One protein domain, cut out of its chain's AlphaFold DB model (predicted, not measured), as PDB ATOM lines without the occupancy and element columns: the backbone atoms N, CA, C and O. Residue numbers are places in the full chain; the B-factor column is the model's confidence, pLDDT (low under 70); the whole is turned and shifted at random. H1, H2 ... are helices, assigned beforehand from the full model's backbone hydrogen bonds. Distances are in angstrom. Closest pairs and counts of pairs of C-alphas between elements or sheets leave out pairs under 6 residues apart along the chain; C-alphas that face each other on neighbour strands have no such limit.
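This is residues 97 to 198 of the 554 residues of the protein "ATPase class VI type 11c" of Clonorchis sinensis (UniProt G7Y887). Three long helices stand in a row with H2 in the middle: H1 crosses one side of it at a slant, and H3 runs nearly antiparallel along the other. A long link without a named element, residues 123 to 143, loops away beyond the end of H1 and folds back to H2, while residues 97 to 105 of H1 stick out. The printed part has 102 residues with three named helices, in the order H1, H2, H3, and no named strand; the class is all helix. It is loose, with a radius of gyration of the C-alphas of 17.6 A, and elongated, spanning 58 by 34 by 25 A.

H1, residues 97 to 122, touches H2, residues 144 to 166, with residues 110 to 121 alone. Their closest C-alphas, those of Val 117 and Ser 151, are 6.2 A apart. The two run opposite ways at a steep tilt of 39 degrees and form a helical hairpin. H2 touches H3, residues 172 to 195, which takes part with residues 175 to 186 alone; the closest C-alphas, those of Val 157 and Leu 182, are 6.7 A apart. H2 and H3, a second helical hairpin, run opposite ways at a shallow tilt of 9 degrees. H1 and H3 are apart. In H1, H2 and H3 every O i to N i+4 pair is within hydrogen-bond range.

H1 begins at C-alpha 97, (164.532, 182.336, 303.651), and is 36.7 A from first to last C-alpha. H2 begins at C-alpha 144, (149.513, 156.836, 324.902), and is 32.8 A long. H3 is 33.9 A long and ends at C-alpha 195, (159.278, 159.613, 341.508).

The two C-alphas farthest apart, those of Ser 136 and Asp 169, are 57.9 A apart. The link from H1 to H2 is long, with 21 residues, and that from H2 to H3 is tight, with 5. Residues 168 to 173 stand free. The printed part has no cut. Its mean pLDDT is 79.7, and residues 123 to 143 and 196 to 198 are under 70.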
ATOM      1  N   SER A  97     164.289 183.649 304.254       85.88
ATOM      2  CA  SER A  97     164.532 182.336 303.651       85.88
ATOM      3  C   SER A  97     165.237 181.345 304.584       85.88
ATOM      4  O   SER A  97     164.867 180.176 304.604       85.88
ATOM      5  N   HIS A  98     166.228 181.784 305.367       84.69
ATOM      6  CA  HIS A  98     166.936 180.910 306.309       84.69
ATOM      7  C   HIS A  98     166.052 180.537 307.496       84.69
ATOM      8  O   HIS A  98     166.090 179.395 307.943       84.69
ATOM      9  N   LEU A  99     165.209 181.465 307.957       88.56
ATOM     10  CA  LEU A  99     164.234 181.188 309.008       88.56
ATOM     11  C   LEU A  99     163.216 180.141 308.539       88.56
ATOM     12  O   LEU A  99     162.980 179.167 309.245       88.56
ATOM     13  N   ILE A 100     162.672 180.290 307.326       92.25
ATOM     14  CA  ILE A 100     161.715 179.328 306.755       92.25
ATOM     15  C   ILE A 100     162.356 177.944 306.590       92.25
ATOM     16  O   ILE A 100     161.742 176.948 306.964       92.25
ATOM     17  N   LEU A 101     163.593 177.869 306.089       89.88
ATOM     18  CA  LEU A 101     164.328 176.603 305.977       89.88
ATOM     19  C   LEU A 101     164.548 175.949 307.345       89.88
ATOM     20  O   LEU A 101     164.370 174.743 307.479       89.88
ATOM     21  N   PHE A 102     164.875 176.736 308.373       90.12
ATOM     22  CA  PHE A 102     165.079 176.218 309.724       90.12
ATOM     23  C   PHE A 102     163.786 175.667 310.343       90.12
ATOM     24  O   PHE A 102     163.823 174.637 311.019       90.12
ATOM     25  N   VAL A 103     162.650 176.327 310.087       93.12
ATOM     26  CA  VAL A 103     161.321 175.863 310.516       93.12
ATOM     27  C   VAL A 103     160.923 174.593 309.768       93.12
ATOM     28  O   VAL A 103     160.482 173.642 310.405       93.12
ATOM     29  N   LEU A 104     161.116 174.542 308.447       94.06
ATOM     30  CA  LEU A 104     160.786 173.366 307.637       94.06
ATOM     31  C   LEU A 104     161.610 172.142 308.061       94.06
ATOM     32  O   LEU A 104     161.061 171.052 308.185       94.06
ATOM     33  N   ASP A 105     162.896 172.341 308.355       91.56
ATOM     34  CA  ASP A 105     163.775 171.295 308.884       91.56
ATOM     35  C   ASP A 105     163.320 170.815 310.275       91.56
ATOM     36  O   ASP A 105     163.303 169.619 310.557       91.56
ATOM     37  N   GLY A 106     162.858 171.732 311.133       91.50
ATOM     38  CA  GLY A 106     162.264 171.386 312.427       91.50
ATOM     39  C   GLY A 106     160.975 170.565 312.300       91.50
ATOM     40  O   GLY A 106     160.811 169.565 312.999       91.50
ATOM     41  N   VAL A 107     160.080 170.951 311.385       94.75
ATOM     42  CA  VAL A 107     158.834 170.217 311.100       94.75
ATOM     43  C   VAL A 107     159.142 168.830 310.547       94.75
ATOM     44  O   VAL A 107     158.546 167.852 310.993       94.75
ATOM     45  N   TRP A 108     160.102 168.729 309.624       94.38
ATOM     46  CA  TRP A 108     160.548 167.455 309.070       94.38
ATOM     47  C   TRP A 108     161.098 166.526 310.153       94.38
ATOM     48  O   TRP A 108     160.647 165.388 310.268       94.38
ATOM     49  N   HIS A 109     162.003 167.019 310.999       93.12
ATOM     50  CA  HIS A 109     162.549 166.237 312.107       93.12
ATOM     51  C   HIS A 109     161.467 165.774 313.088       93.12
ATOM     52  O   HIS A 109     161.459 164.608 313.480       93.12
ATOM     53  N   GLY A 110     160.529 166.653 313.456       89.81
ATOM     54  CA  GLY A 110     159.406 166.291 314.325       89.81
ATOM     55  C   GLY A 110     158.517 165.208 313.709       89.81
ATOM     56  O   GLY A 110     158.137 164.256 314.392       89.81
ATOM     57  N   LEU A 111     158.248 165.310 312.407       93.19
ATOM     58  CA  LEU A 111     157.463 164.335 311.657       93.19
ATOM     59  C   LEU A 111     158.178 162.979 311.610       93.19
ATOM     60  O   LEU A 111     157.580 161.967 311.964       93.19
ATOM     61  N   VAL A 112     159.465 162.950 311.253       93.88
ATOM     62  CA  VAL A 112     160.263 161.714 311.212       93.88
ATOM     63  C   VAL A 112     160.262 161.021 312.575       93.88
ATOM     64  O   VAL A 112     159.975 159.828 312.641       93.88
ATOM     65  N   VAL A 113     160.495 161.752 313.669       92.44
ATOM     66  CA  VAL A 113     160.487 161.168 315.020       92.44
ATOM     67  C   VAL A 113     159.108 160.621 315.387       92.44
ATOM     68  O   VAL A 113     159.012 159.491 315.870       92.44
ATOM     69  N   PHE A 114     158.040 161.378 315.122       89.25
ATOM     70  CA  PHE A 114     156.673 160.943 315.400       89.25
ATOM     71  C   PHE A 114     156.332 159.640 314.671       89.25
ATOM     72  O   PHE A 114     155.859 158.689 315.292       89.25
ATOM     73  N   TYR A 115     156.623 159.561 313.372       90.44
ATOM     74  CA  TYR A 115     156.335 158.366 312.584       90.44
ATOM     75  C   TYR A 115     157.247 157.191 312.925       90.44
ATOM     76  O   TYR A 115     156.769 156.062 312.930       90.44
ATOM     77  N   CYS A 116     158.522 157.421 313.251       89.56
ATOM     78  CA  CYS A 116     159.400 156.359 313.738       89.56
ATOM     79  C   CYS A 116     158.818 155.723 315.002       89.56
ATOM     80  O   CYS A 116     158.613 154.515 315.035       89.56
ATOM     81  N   VAL A 117     158.484 156.529 316.013       89.25
ATOM     82  CA  VAL A 117     157.906 156.040 317.274       89.25
ATOM     83  C   VAL A 117     156.561 155.360 317.026       89.25
ATOM     84  O   VAL A 117     156.340 154.249 317.498       89.25
ATOM     85  N   TYR A 118     155.697 155.962 316.207       83.94
ATOM     86  CA  TYR A 118     154.422 155.361 315.833       83.94
ATOM     87  C   TYR A 118     154.598 153.995 315.160       83.94
ATOM     88  O   TYR A 118     153.926 153.045 315.542       83.94
ATOM     89  N   LEU A 119     155.516 153.861 314.198       85.31
ATOM     90  CA  LEU A 119     155.774 152.598 313.505       85.31
ATOM     91  C   LEU A 119     156.434 151.558 314.414       85.31
ATOM     92  O   LEU A 119     156.131 150.380 314.270       85.31
ATOM     93  N   PHE A 120     157.292 151.960 315.355       83.50
ATOM     94  CA  PHE A 120     157.881 151.037 316.329       83.50
ATOM     95  C   PHE A 120     156.850 150.520 317.335       83.50
ATOM     96  O   PHE A 120     156.853 149.329 317.634       83.50
ATOM     97  N   LEU A 121     155.940 151.374 317.820       78.94
ATOM     98  CA  LEU A 121     154.899 150.955 318.765       78.94
ATOM     99  C   LEU A 121     153.708 150.260 318.086       78.94
ATOM    100  O   LEU A 121     153.187 149.285 318.620       78.94
ATOM    101  N   ALA A 122     153.271 150.722 316.913       72.12
ATOM    102  CA  ALA A 122     152.181 150.099 316.156       72.12
ATOM    103  C   ALA A 122     152.636 148.850 315.376       72.12
ATOM    104  O   ALA A 122     151.809 148.021 315.002       72.12
ATOM    105  N   GLY A 123     153.943 148.720 315.119       62.94
ATOM    106  CA  GLY A 123     154.569 147.699 314.273       62.94
ATOM    107  C   GLY A 123     154.665 146.288 314.854       62.94
ATOM    108  O   GLY A 123     155.127 145.394 314.151       62.94
ATOM    109  N   GLY A 124     154.167 146.039 316.066       52.72
ATOM    110  CA  GLY A 124     153.652 144.713 316.404       52.72
ATOM    111  C   GLY A 124     154.428 143.881 317.424       52.72
ATOM    112  O   GLY A 124     155.561 144.158 317.819       52.72
ATOM    113  N   GLY A 125     153.736 142.818 317.840       50.81
ATOM    114  CA  GLY A 125     154.032 141.916 318.957       50.81
ATOM    115  C   GLY A 125     155.269 141.026 318.826       50.81
ATOM    116  O   GLY A 125     155.247 139.905 319.310       50.81
ATOM    117  N   GLN A 126     156.328 141.504 318.170       52.62
ATOM    118  CA  GLN A 126     157.665 140.894 318.185       52.62
ATOM    119  C   GLN A 126     158.644 141.679 319.079       52.62
ATOM    120  O   GLN A 126     159.573 141.089 319.617       52.62
ATOM    121  N   PHE A 127     158.430 142.990 319.267       48.62
ATOM    122  CA  PHE A 127     159.321 143.851 320.066       48.62
ATOM    123  C   PHE A 127     158.627 144.593 321.212       48.62
ATOM    124  O   PHE A 127     159.300 145.202 322.040       48.62
ATOM    125  N   ALA A 128     157.298 144.538 321.285       43.94
ATOM    126  CA  ALA A 128     156.532 145.190 322.336       43.94
ATOM    127  C   ALA A 128     155.512 144.218 322.937       43.94
ATOM    128  O   ALA A 128     154.339 144.208 322.578       43.94
ATOM    129  N   GLU A 129     155.965 143.480 323.945       46.53
ATOM    130  CA  GLU A 129     155.136 142.945 325.036       46.53
ATOM    131  C   GLU A 129     154.599 144.083 325.948       46.53
ATOM    132  O   GLU A 129     154.116 143.851 327.047       46.53
ATOM    133  N   ALA A 130     154.683 145.346 325.500       45.72
ATOM    134  CA  ALA A 130     154.093 146.513 326.161       45.72
ATOM    135  C   ALA A 130     152.573 146.615 325.947       45.72
ATOM    136  O   ALA A 130     151.903 147.448 326.553       45.72
ATOM    137  N   VAL A 131     152.016 145.757 325.094       47.19
ATOM    138  CA  VAL A 131     150.617 145.382 325.211       47.19
ATOM    139  C   VAL A 131     150.544 144.441 326.404       47.19
ATOM    140  O   VAL A 131     150.833 143.254 326.271       47.19
ATOM    141  N   TYR A 132     150.189 144.974 327.573       46.44
ATOM    142  CA  TYR A 132     149.772 144.131 328.683       46.44
ATOM    143  C   TYR A 132     148.611 143.274 328.180       46.44
ATOM    144  O   TYR A 132     147.481 143.746 328.057       46.44
ATOM    145  N   PHE A 133     148.893 142.012 327.867       47.34
ATOM    146  CA  PHE A 133     147.873 140.982 327.830       47.34
ATOM    147  C   PHE A 133     147.469 140.753 329.279       47.34
ATOM    148  O   PHE A 133     147.901 139.802 329.927       47.34
ATOM    149  N   ASP A 134     146.677 141.671 329.826       47.81
ATOM    150  CA  ASP A 134     145.917 141.348 331.011       47.81
ATOM    151  C   ASP A 134     145.015 140.179 330.610       47.81
ATOM    152  O   ASP A 134     144.069 140.318 329.835       47.81
ATOM    153  N   SER A 135     145.379 138.987 331.078       54.69
ATOM    154  CA  SER A 135     144.668 137.736 330.801       54.69
ATOM    155  C   SER A 135     143.174 137.797 331.158       54.69
ATOM    156  O   SER A 135     142.403 136.951 330.704       54.69
ATOM    157  N   SER A 136     142.753 138.815 331.918       57.75
ATOM    158  CA  SER A 136     141.367 139.061 332.310       57.75
ATOM    159  C   SER A 136     140.626 140.123 331.477       57.75
ATOM    160  O   SER A 136     139.398 140.199 331.545       57.75
ATOM    161  N   SER A 137     141.324 140.905 330.644       49.72
ATOM    162  CA  SER A 137     140.775 142.063 329.929       49.72
ATOM    163  C   SER A 137     141.153 142.018 328.443       49.72
ATOM    164  O   SER A 137     142.286 142.268 328.046       49.72
ATOM    165  N   HIS A 138     140.184 141.695 327.580       50.50
ATOM    166  CA  HIS A 138     140.331 141.604 326.116       50.50
ATOM    167  C   HIS A 138     140.525 142.963 325.400       50.50
ATOM    168  O   HIS A 138     139.997 143.176 324.307       50.50
ATOM    169  N   GLY A 139     141.269 143.896 325.991       52.94
ATOM    170  CA  GLY A 139     141.565 145.200 325.409       52.94
ATOM    171  C   GLY A 139     143.061 145.471 325.384       52.94
ATOM    172  O   GLY A 139     143.645 145.782 326.416       52.94
ATOM    173  N   ASN A 140     143.673 145.429 324.196       56.09
ATOM    174  CA  ASN A 140     145.001 146.005 323.975       56.09
ATOM    175  C   ASN A 140     144.906 147.525 324.158       56.09
ATOM    176  O   ASN A 140     144.660 148.260 323.199       56.09
ATOM    177  N   HIS A 141     145.058 148.005 325.388       61.16
ATOM    178  CA  HIS A 141     145.141 149.432 325.646       61.16
ATOM    179  C   HIS A 141     146.503 149.928 325.166       61.16
ATOM    180  O   HIS A 141     147.546 149.595 325.720       61.16
ATOM    181  N   PHE A 142     146.485 150.701 324.084       63.84
ATOM    182  CA  PHE A 142     147.656 151.423 323.617       63.84
ATOM    183  C   PHE A 142     148.026 152.472 324.670       63.84
ATOM    184  O   PHE A 142     147.257 153.409 324.903       63.84
ATOM    185  N   ASP A 143     149.181 152.311 325.318       68.94
ATOM    186  CA  ASP A 143     149.665 153.277 326.300       68.94
ATOM    187  C   ASP A 143     150.160 154.542 325.580       68.94
ATOM    188  O   ASP A 143     151.300 154.658 325.115       68.94
ATOM    189  N   ILE A 144     149.246 155.507 325.459       76.81
ATOM    190  CA  ILE A 144     149.513 156.836 324.902       76.81
ATOM    191  C   ILE A 144     150.627 157.532 325.702       76.81
ATOM    192  O   ILE A 144     151.416 158.280 325.120       76.81
ATOM    193  N   GLY A 145     150.728 157.266 327.009       79.38
ATOM    194  CA  GLY A 145     151.772 157.796 327.879       79.38
ATOM    195  C   GLY A 145     153.153 157.264 327.505       79.38
ATOM    196  O   GLY A 145     154.094 158.049 327.369       79.38
ATOM    197  N   LEU A 146     153.268 155.962 327.238       77.81
ATOM    198  CA  LEU A 146     154.518 155.342 326.787       77.81
ATOM    199  C   LEU A 146     154.948 155.865 325.409       77.81
ATOM    200  O   LEU A 146     156.117 156.205 325.204       77.81
ATOM    201  N   CYS A 147     153.998 155.992 324.477       83.38
ATOM    202  CA  CYS A 147     154.249 156.563 323.153       83.38
ATOM    203  C   CYS A 147     154.744 158.017 323.255       83.38
ATOM    204  O   CYS A 147     155.740 158.391 322.628       83.38
ATOM    205  N   GLY A 148     154.081 158.830 324.084       83.06
ATOM    206  CA  GLY A 148     154.468 160.213 324.350       83.06
ATOM    207  C   GLY A 148     155.854 160.313 324.986       83.06
ATOM    208  O   GLY A 148     156.701 161.061 324.496       83.06
ATOM    209  N   GLY A 149     156.124 159.506 326.013       84.69
ATOM    210  CA  GLY A 149     157.411 159.465 326.706       84.69
ATOM    211  C   GLY A 149     158.565 159.082 325.783       84.69
ATOM    212  O   GLY A 149     159.587 159.769 325.758       84.69
ATOM    213  N   SER A 150     158.378 158.047 324.960       85.69
ATOM    214  CA  SER A 150     159.372 157.628 323.968       85.69
ATOM    215  C   SER A 150     159.660 158.741 322.955       85.69
ATOM    216  O   SER A 150     160.821 159.085 322.723       85.69
ATOM    217  N   SER A 151     158.617 159.385 322.417       89.62
ATOM    218  CA  SER A 151     158.781 160.489 321.462       89.62
ATOM    219  C   SER A 151     159.547 161.683 322.040       89.62
ATOM    220  O   SER A 151     160.411 162.241 321.363       89.62
ATOM    221  N   MET A 152     159.314 162.022 323.312       86.94
ATOM    222  CA  MET A 152     160.015 163.094 324.028       86.94
ATOM    223  C   MET A 152     161.528 162.839 324.094       86.94
ATOM    224  O   MET A 152     162.323 163.726 323.780       86.94
ATOM    225  N   VAL A 153     161.931 161.610 324.434       88.38
ATOM    226  CA  VAL A 153     163.347 161.217 324.518       88.38
ATOM    227  C   VAL A 153     164.033 161.337 323.156       88.38
ATOM    228  O   VAL A 153     165.111 161.928 323.061       88.38
ATOM    229  N   TYR A 154     163.397 160.847 322.088       90.06
ATOM    230  CA  TYR A 154     163.952 160.949 320.737       90.06
ATOM    231  C   TYR A 154     164.106 162.398 320.268       90.06
ATOM    232  O   TYR A 154     165.132 162.737 319.676       90.06
ATOM    233  N   ILE A 155     163.135 163.268 320.567       90.75
ATOM    234  CA  ILE A 155     163.224 164.699 320.247       90.75
ATOM    235  C   ILE A 155     164.422 165.327 320.962       90.75
ATOM    236  O   ILE A 155     165.215 166.023 320.329       90.75
ATOM    237  N   ILE A 156     164.603 165.055 322.258       88.12
ATOM    238  CA  ILE A 156     165.715 165.609 323.039       88.12
ATOM    239  C   ILE A 156     167.058 165.156 322.465       88.12
ATOM    240  O   ILE A 156     167.935 165.990 322.235       88.12
ATOM    241  N   VAL A 157     167.227 163.863 322.185       88.69
ATOM    242  CA  VAL A 157     168.469 163.335 321.598       88.69
ATOM    243  C   VAL A 157     168.724 163.947 320.218       88.69
ATOM    244  O   VAL A 157     169.826 164.430 319.955       88.69
ATOM    245  N   SER A 158     167.702 164.010 319.360       90.50
ATOM    246  CA  SER A 158     167.813 164.585 318.015       90.50
ATOM    247  C   SER A 158     168.177 166.071 318.044       90.50
ATOM    248  O   SER A 158     168.988 166.514 317.232       90.50
ATOM    249  N   LEU A 159     167.606 166.853 318.965       89.31
ATOM    250  CA  LEU A 159     167.916 168.277 319.109       89.31
ATOM    251  C   LEU A 159     169.358 168.495 319.575       89.31
ATOM    252  O   LEU A 159     170.056 169.333 319.006       89.31
ATOM    253  N   ASN A 160     169.828 167.717 320.555       88.44
ATOM    254  CA  ASN A 160     171.213 167.804 321.026       88.44
ATOM    255  C   ASN A 160     172.210 167.433 319.916       88.44
ATOM    256  O   ASN A 160     173.190 168.149 319.711       88.44
ATOM    257  N   LEU A 161     171.933 166.373 319.149       86.56
ATOM    258  CA  LEU A 161     172.764 165.983 318.004       86.56
ATOM    259  C   LEU A 161     172.779 167.052 316.905       86.56
ATOM    260  O   LEU A 161     173.836 167.334 316.348       86.56
ATOM    261  N   ARG A 162     171.641 167.694 316.615       88.94
ATOM    262  CA  ARG A 162     171.574 168.779 315.622       88.94
ATOM    263  C   ARG A 162     172.439 169.968 316.028       88.94
ATOM    264  O   ARG A 162     173.187 170.483 315.204       88.94
ATOM    265  N   VAL A 163     172.369 170.379 317.295       87.44
ATOM    266  CA  VAL A 163     173.214 171.462 317.821       87.44
ATOM    267  C   VAL A 163     174.694 171.082 317.730       87.44
ATOM    268  O   VAL A 163     175.511 171.914 317.336       87.44
ATOM    269  N   LEU A 164     175.030 169.821 318.007       87.44
ATOM    270  CA  LEU A 164     176.391 169.306 317.879       87.44
ATOM    271  C   LEU A 164     176.886 169.356 316.425       87.44
ATOM    272  O   LEU A 164     177.974 169.870 316.180       87.44
ATOM    273  N   PHE A 165     176.089 168.920 315.446       88.00
ATOM    274  CA  PHE A 165     176.472 168.988 314.027       88.00
ATOM    275  C   PHE A 165     176.573 170.413 313.481       88.00
ATOM    276  O   PHE A 165     177.353 170.670 312.566       88.00
ATOM    277  N   MET A 166     175.800 171.349 314.033       87.12
ATOM    278  CA  MET A 166     175.841 172.750 313.614       87.12
ATOM    279  C   MET A 166     177.029 173.510 314.222       87.12
ATOM    280  O   MET A 166     177.387 174.591 313.750       87.12
ATOM    281  N   SER A 167     177.665 172.943 315.252       87.06
ATOM    282  CA  SER A 167     178.880 173.492 315.841       87.06
ATOM    283  C   SER A 167     180.085 173.202 314.942       87.06
ATOM    284  O   SER A 167     180.445 172.058 314.680       87.06
ATOM    285  N   ARG A 168     180.698 174.266 314.414       86.06
ATOM    286  CA  ARG A 168     181.819 174.157 313.468       86.06
ATOM    287  C   ARG A 168     183.153 173.852 314.155       86.06
ATOM    288  O   ARG A 168     184.024 173.240 313.549       86.06
ATOM    289  N   ASP A 169     183.285 174.262 315.415       88.81
ATOM    290  CA  ASP A 169     184.514 174.172 316.197       88.81
ATOM    291  C   ASP A 169     184.248 173.319 317.449       88.81
ATOM    292  O   ASP A 169     183.965 173.825 318.539       88.81
ATOM    293  N   ILE A 170     184.269 171.992 317.274       87.56
ATOM    294  CA  ILE A 170     184.079 171.043 318.376       87.56
ATOM    295  C   ILE A 170     185.363 170.985 319.201       87.56
ATOM    296  O   ILE A 170     186.288 170.219 318.934       87.56
ATOM    297  N   ASN A 171     185.404 171.803 320.246       91.75
ATOM    298  CA  ASN A 171     186.372 171.636 321.318       91.75
ATOM    299  C   ASN A 171     185.939 170.465 322.211       91.75
ATOM    300  O   ASN A 171     184.758 170.328 322.535       91.75
ATOM    301  N   TRP A 172     186.896 169.657 322.671       89.25
ATOM    302  CA  TRP A 172     186.654 168.558 323.616       89.25
ATOM    303  C   TRP A 172     185.760 168.935 324.820       89.25
ATOM    304  O   TRP A 172     184.803 168.209 325.089       89.25
ATOM    305  N   PRO A 173     185.962 170.083 325.510       90.31
ATOM    306  CA  PRO A 173     185.063 170.507 326.590       90.31
ATOM    307  C   PRO A 173     183.633 170.826 326.127       90.31
ATOM    308  O   PRO A 173     182.689 170.615 326.882       90.31
ATOM    309  N   VAL A 174     183.449 171.296 324.891       88.06
ATOM    310  CA  VAL A 174     182.122 171.591 324.328       88.06
ATOM    311  C   VAL A 174     181.388 170.289 324.000       88.06
ATOM    312  O   VAL A 174     180.230 170.128 324.381       88.06
ATOM    313  N   ALA A 175     182.079 169.319 323.392       88.06
ATOM    314  CA  ALA A 175     181.543 167.971 323.188       88.06
ATOM    315  C   ALA A 175     181.166 167.299 324.519       88.06
ATOM    316  O   ALA A 175     180.076 166.740 324.641       88.06
ATOM    317  N   GLY A 176     182.032 167.413 325.532       90.81
ATOM    318  CA  GLY A 176     181.761 166.924 326.884       90.81
ATOM    319  C   GLY A 176     180.519 167.569 327.500       90.81
ATOM    320  O   GLY A 176     179.699 166.866 328.084       90.81
ATOM    321  N   GLY A 177     180.329 168.876 327.293       90.44
ATOM    322  CA  GLY A 177     179.121 169.596 327.692       90.44
ATOM    323  C   GLY A 177     177.850 169.021 327.064       90.44
ATOM    324  O   GLY A 177     176.891 168.769 327.786       90.44
ATOM    325  N   TYR A 178     177.858 168.735 325.757       88.94
ATOM    326  CA  TYR A 178     176.701 168.152 325.063       88.94
ATOM    327  C   TYR A 178     176.366 166.735 325.529       88.94
ATOM    328  O   TYR A 178     175.196 166.400 325.721       88.94
ATOM    329  N   ILE A 179     177.385 165.897 325.734       90.12
ATOM    330  CA  ILE A 179     177.189 164.541 326.262       90.12
ATOM    331  C   ILE A 179     176.647 164.624 327.690       90.12
ATOM    332  O   ILE A 179     175.695 163.925 328.027       90.12
ATOM    333  N   PHE A 180     177.193 165.522 328.512       92.62
ATOM    334  CA  PHE A 180     176.734 165.729 329.880       92.62
ATOM    335  C   PHE A 180     175.277 166.201 329.931       92.62
ATOM    336  O   PHE A 180     174.486 165.630 330.677       92.62
ATOM    337  N   THR A 181     174.877 167.174 329.106       89.44
ATOM    338  CA  THR A 181     173.476 167.617 329.037       89.44
ATOM    339  C   THR A 181     172.550 166.520 328.526       89.44
ATOM    340  O   THR A 181     171.427 166.404 329.012       89.44
ATOM    341  N   LEU A 182     172.996 165.692 327.579       86.31
ATOM    342  CA  LEU A 182     172.213 164.560 327.079       86.31
ATOM    343  C   LEU A 182     171.981 163.522 328.184       86.31
ATOM    344  O   LEU A 182     170.840 163.134 328.427       86.31
ATOM    345  N   VAL A 183     173.037 163.131 328.901       90.94
ATOM    346  CA  VAL A 183     172.950 162.184 330.024       90.94
ATOM    347  C   VAL A 183     172.086 162.746 331.152       90.94
ATOM    348  O   VAL A 183     171.229 162.037 331.672       90.94
ATOM    349  N   LEU A 184     172.250 164.024 331.502       91.38
ATOM    350  CA  LEU A 184     171.481 164.659 332.574       91.38
ATOM    351  C   LEU A 184     169.991 164.755 332.219       91.38
ATOM    352  O   LEU A 184     169.153 164.483 333.073       91.38
ATOM    353  N   ASN A 185     169.647 165.044 330.960       87.19
ATOM    354  CA  ASN A 185     168.255 165.016 330.498       87.19
ATOM    355  C   ASN A 185     167.648 163.607 330.561       87.19
ATOM    356  O   ASN A 185     166.511 163.460 331.004       87.19
ATOM    357  N   LEU A 186     168.394 162.567 330.172       86.44
ATOM    358  CA  LEU A 186     167.929 161.179 330.293       86.44
ATOM    359  C   LEU A 186     167.717 160.778 331.757       86.44
ATOM    360  O   LEU A 186     166.677 160.210 332.094       86.44
ATOM    361  N   LEU A 187     168.659 161.124 332.638       90.12
ATOM    362  CA  LEU A 187     168.540 160.879 334.076       90.12
ATOM    363  C   LEU A 187     167.360 161.634 334.689       90.12
ATOM    364  O   LEU A 187     166.667 161.082 335.538       90.12
ATOM    365  N   LEU A 188     167.100 162.867 334.253       87.44
ATOM    366  CA  LEU A 188     165.974 163.668 334.727       87.44
ATOM    367  C   LEU A 188     164.634 163.057 334.309       87.44
ATOM    368  O   LEU A 188     163.722 162.989 335.128       87.44
ATOM    369  N   ILE A 189     164.517 162.550 333.080       84.75
ATOM    370  CA  ILE A 189     163.310 161.837 332.630       84.75
ATOM    371  C   ILE A 189     163.116 160.550 333.435       84.75
ATOM    372  O   ILE A 189     162.011 160.296 333.913       84.75
ATOM    373  N   MET A 190     164.185 159.777 333.645       84.75
ATOM    374  CA  MET A 190     164.140 158.557 334.453       84.75
ATOM    375  C   MET A 190     163.750 158.858 335.906       84.75
ATOM    376  O   MET A 190     162.916 158.161 336.479       84.75
ATOM    377  N   ALA A 191     164.292 159.928 336.491       86.75
ATOM    378  CA  ALA A 191     163.937 160.373 337.832       86.75
ATOM    379  C   ALA A 191     162.463 160.794 337.905       86.75
ATOM    380  O   ALA A 191     161.754 160.353 338.803       86.75
ATOM    381  N   ILE A 192     161.967 161.581 336.947       84.19
ATOM    382  CA  ILE A 192     160.552 161.984 336.909       84.19
ATOM    383  C   ILE A 192     159.641 160.760 336.793       84.19
ATOM    384  O   ILE A 192     158.667 160.664 337.532       84.19
ATOM    385  N   GLN A 193     159.963 159.796 335.929       79.94
ATOM    386  CA  GLN A 193     159.183 158.560 335.816       79.94
ATOM    387  C   GLN A 193     159.220 157.732 337.110       79.94
ATOM    388  O   GLN A 193     158.199 157.180 337.509       79.94
ATOM    389  N   CYS A 194     160.365 157.689 337.796       79.88
ATOM    390  CA  CYS A 194     160.536 156.933 339.035       79.88
ATOM    391  C   CYS A 194     159.815 157.569 340.235       79.88
ATOM    392  O   CYS A 194     159.225 156.859 341.045       79.88
ATOM    393  N   PHE A 195     159.866 158.897 340.369       80.50
ATOM    394  CA  PHE A 195     159.278 159.613 341.508       80.50
ATOM    395  C   PHE A 195     157.810 159.992 341.292       80.50
ATOM    396  O   PHE A 195     157.102 160.277 342.256       80.50
ATOM    397  N   ALA A 196     157.341 160.002 340.047       62.53
ATOM    398  CA  ALA A 196     156.034 160.529 339.685       62.53
ATOM    399  C   ALA A 196     155.284 159.651 338.658       62.53
ATOM    400  O   ALA A 196     154.820 160.172 337.640       62.53
ATOM    401  N   PRO A 197     155.039 158.351 338.937       60.38
ATOM    402  CA  PRO A 197     154.144 157.552 338.095       60.38
ATOM    403  C   PRO A 197     152.724 158.154 338.014       60.38
ATOM    404  O   PRO A 197     152.035 157.968 337.018       60.38
ATOM    405  N   TYR A 198     152.314 158.953 339.009       52.41
ATOM    406  CA  TYR A 198     150.976 159.560 339.097       52.41
ATOM    407  C   TYR A 198     150.895 161.036 338.657       52.41
ATOM    408  O   TYR A 198     149.801 161.567 338.486       52.41
TER     409      TYR A 198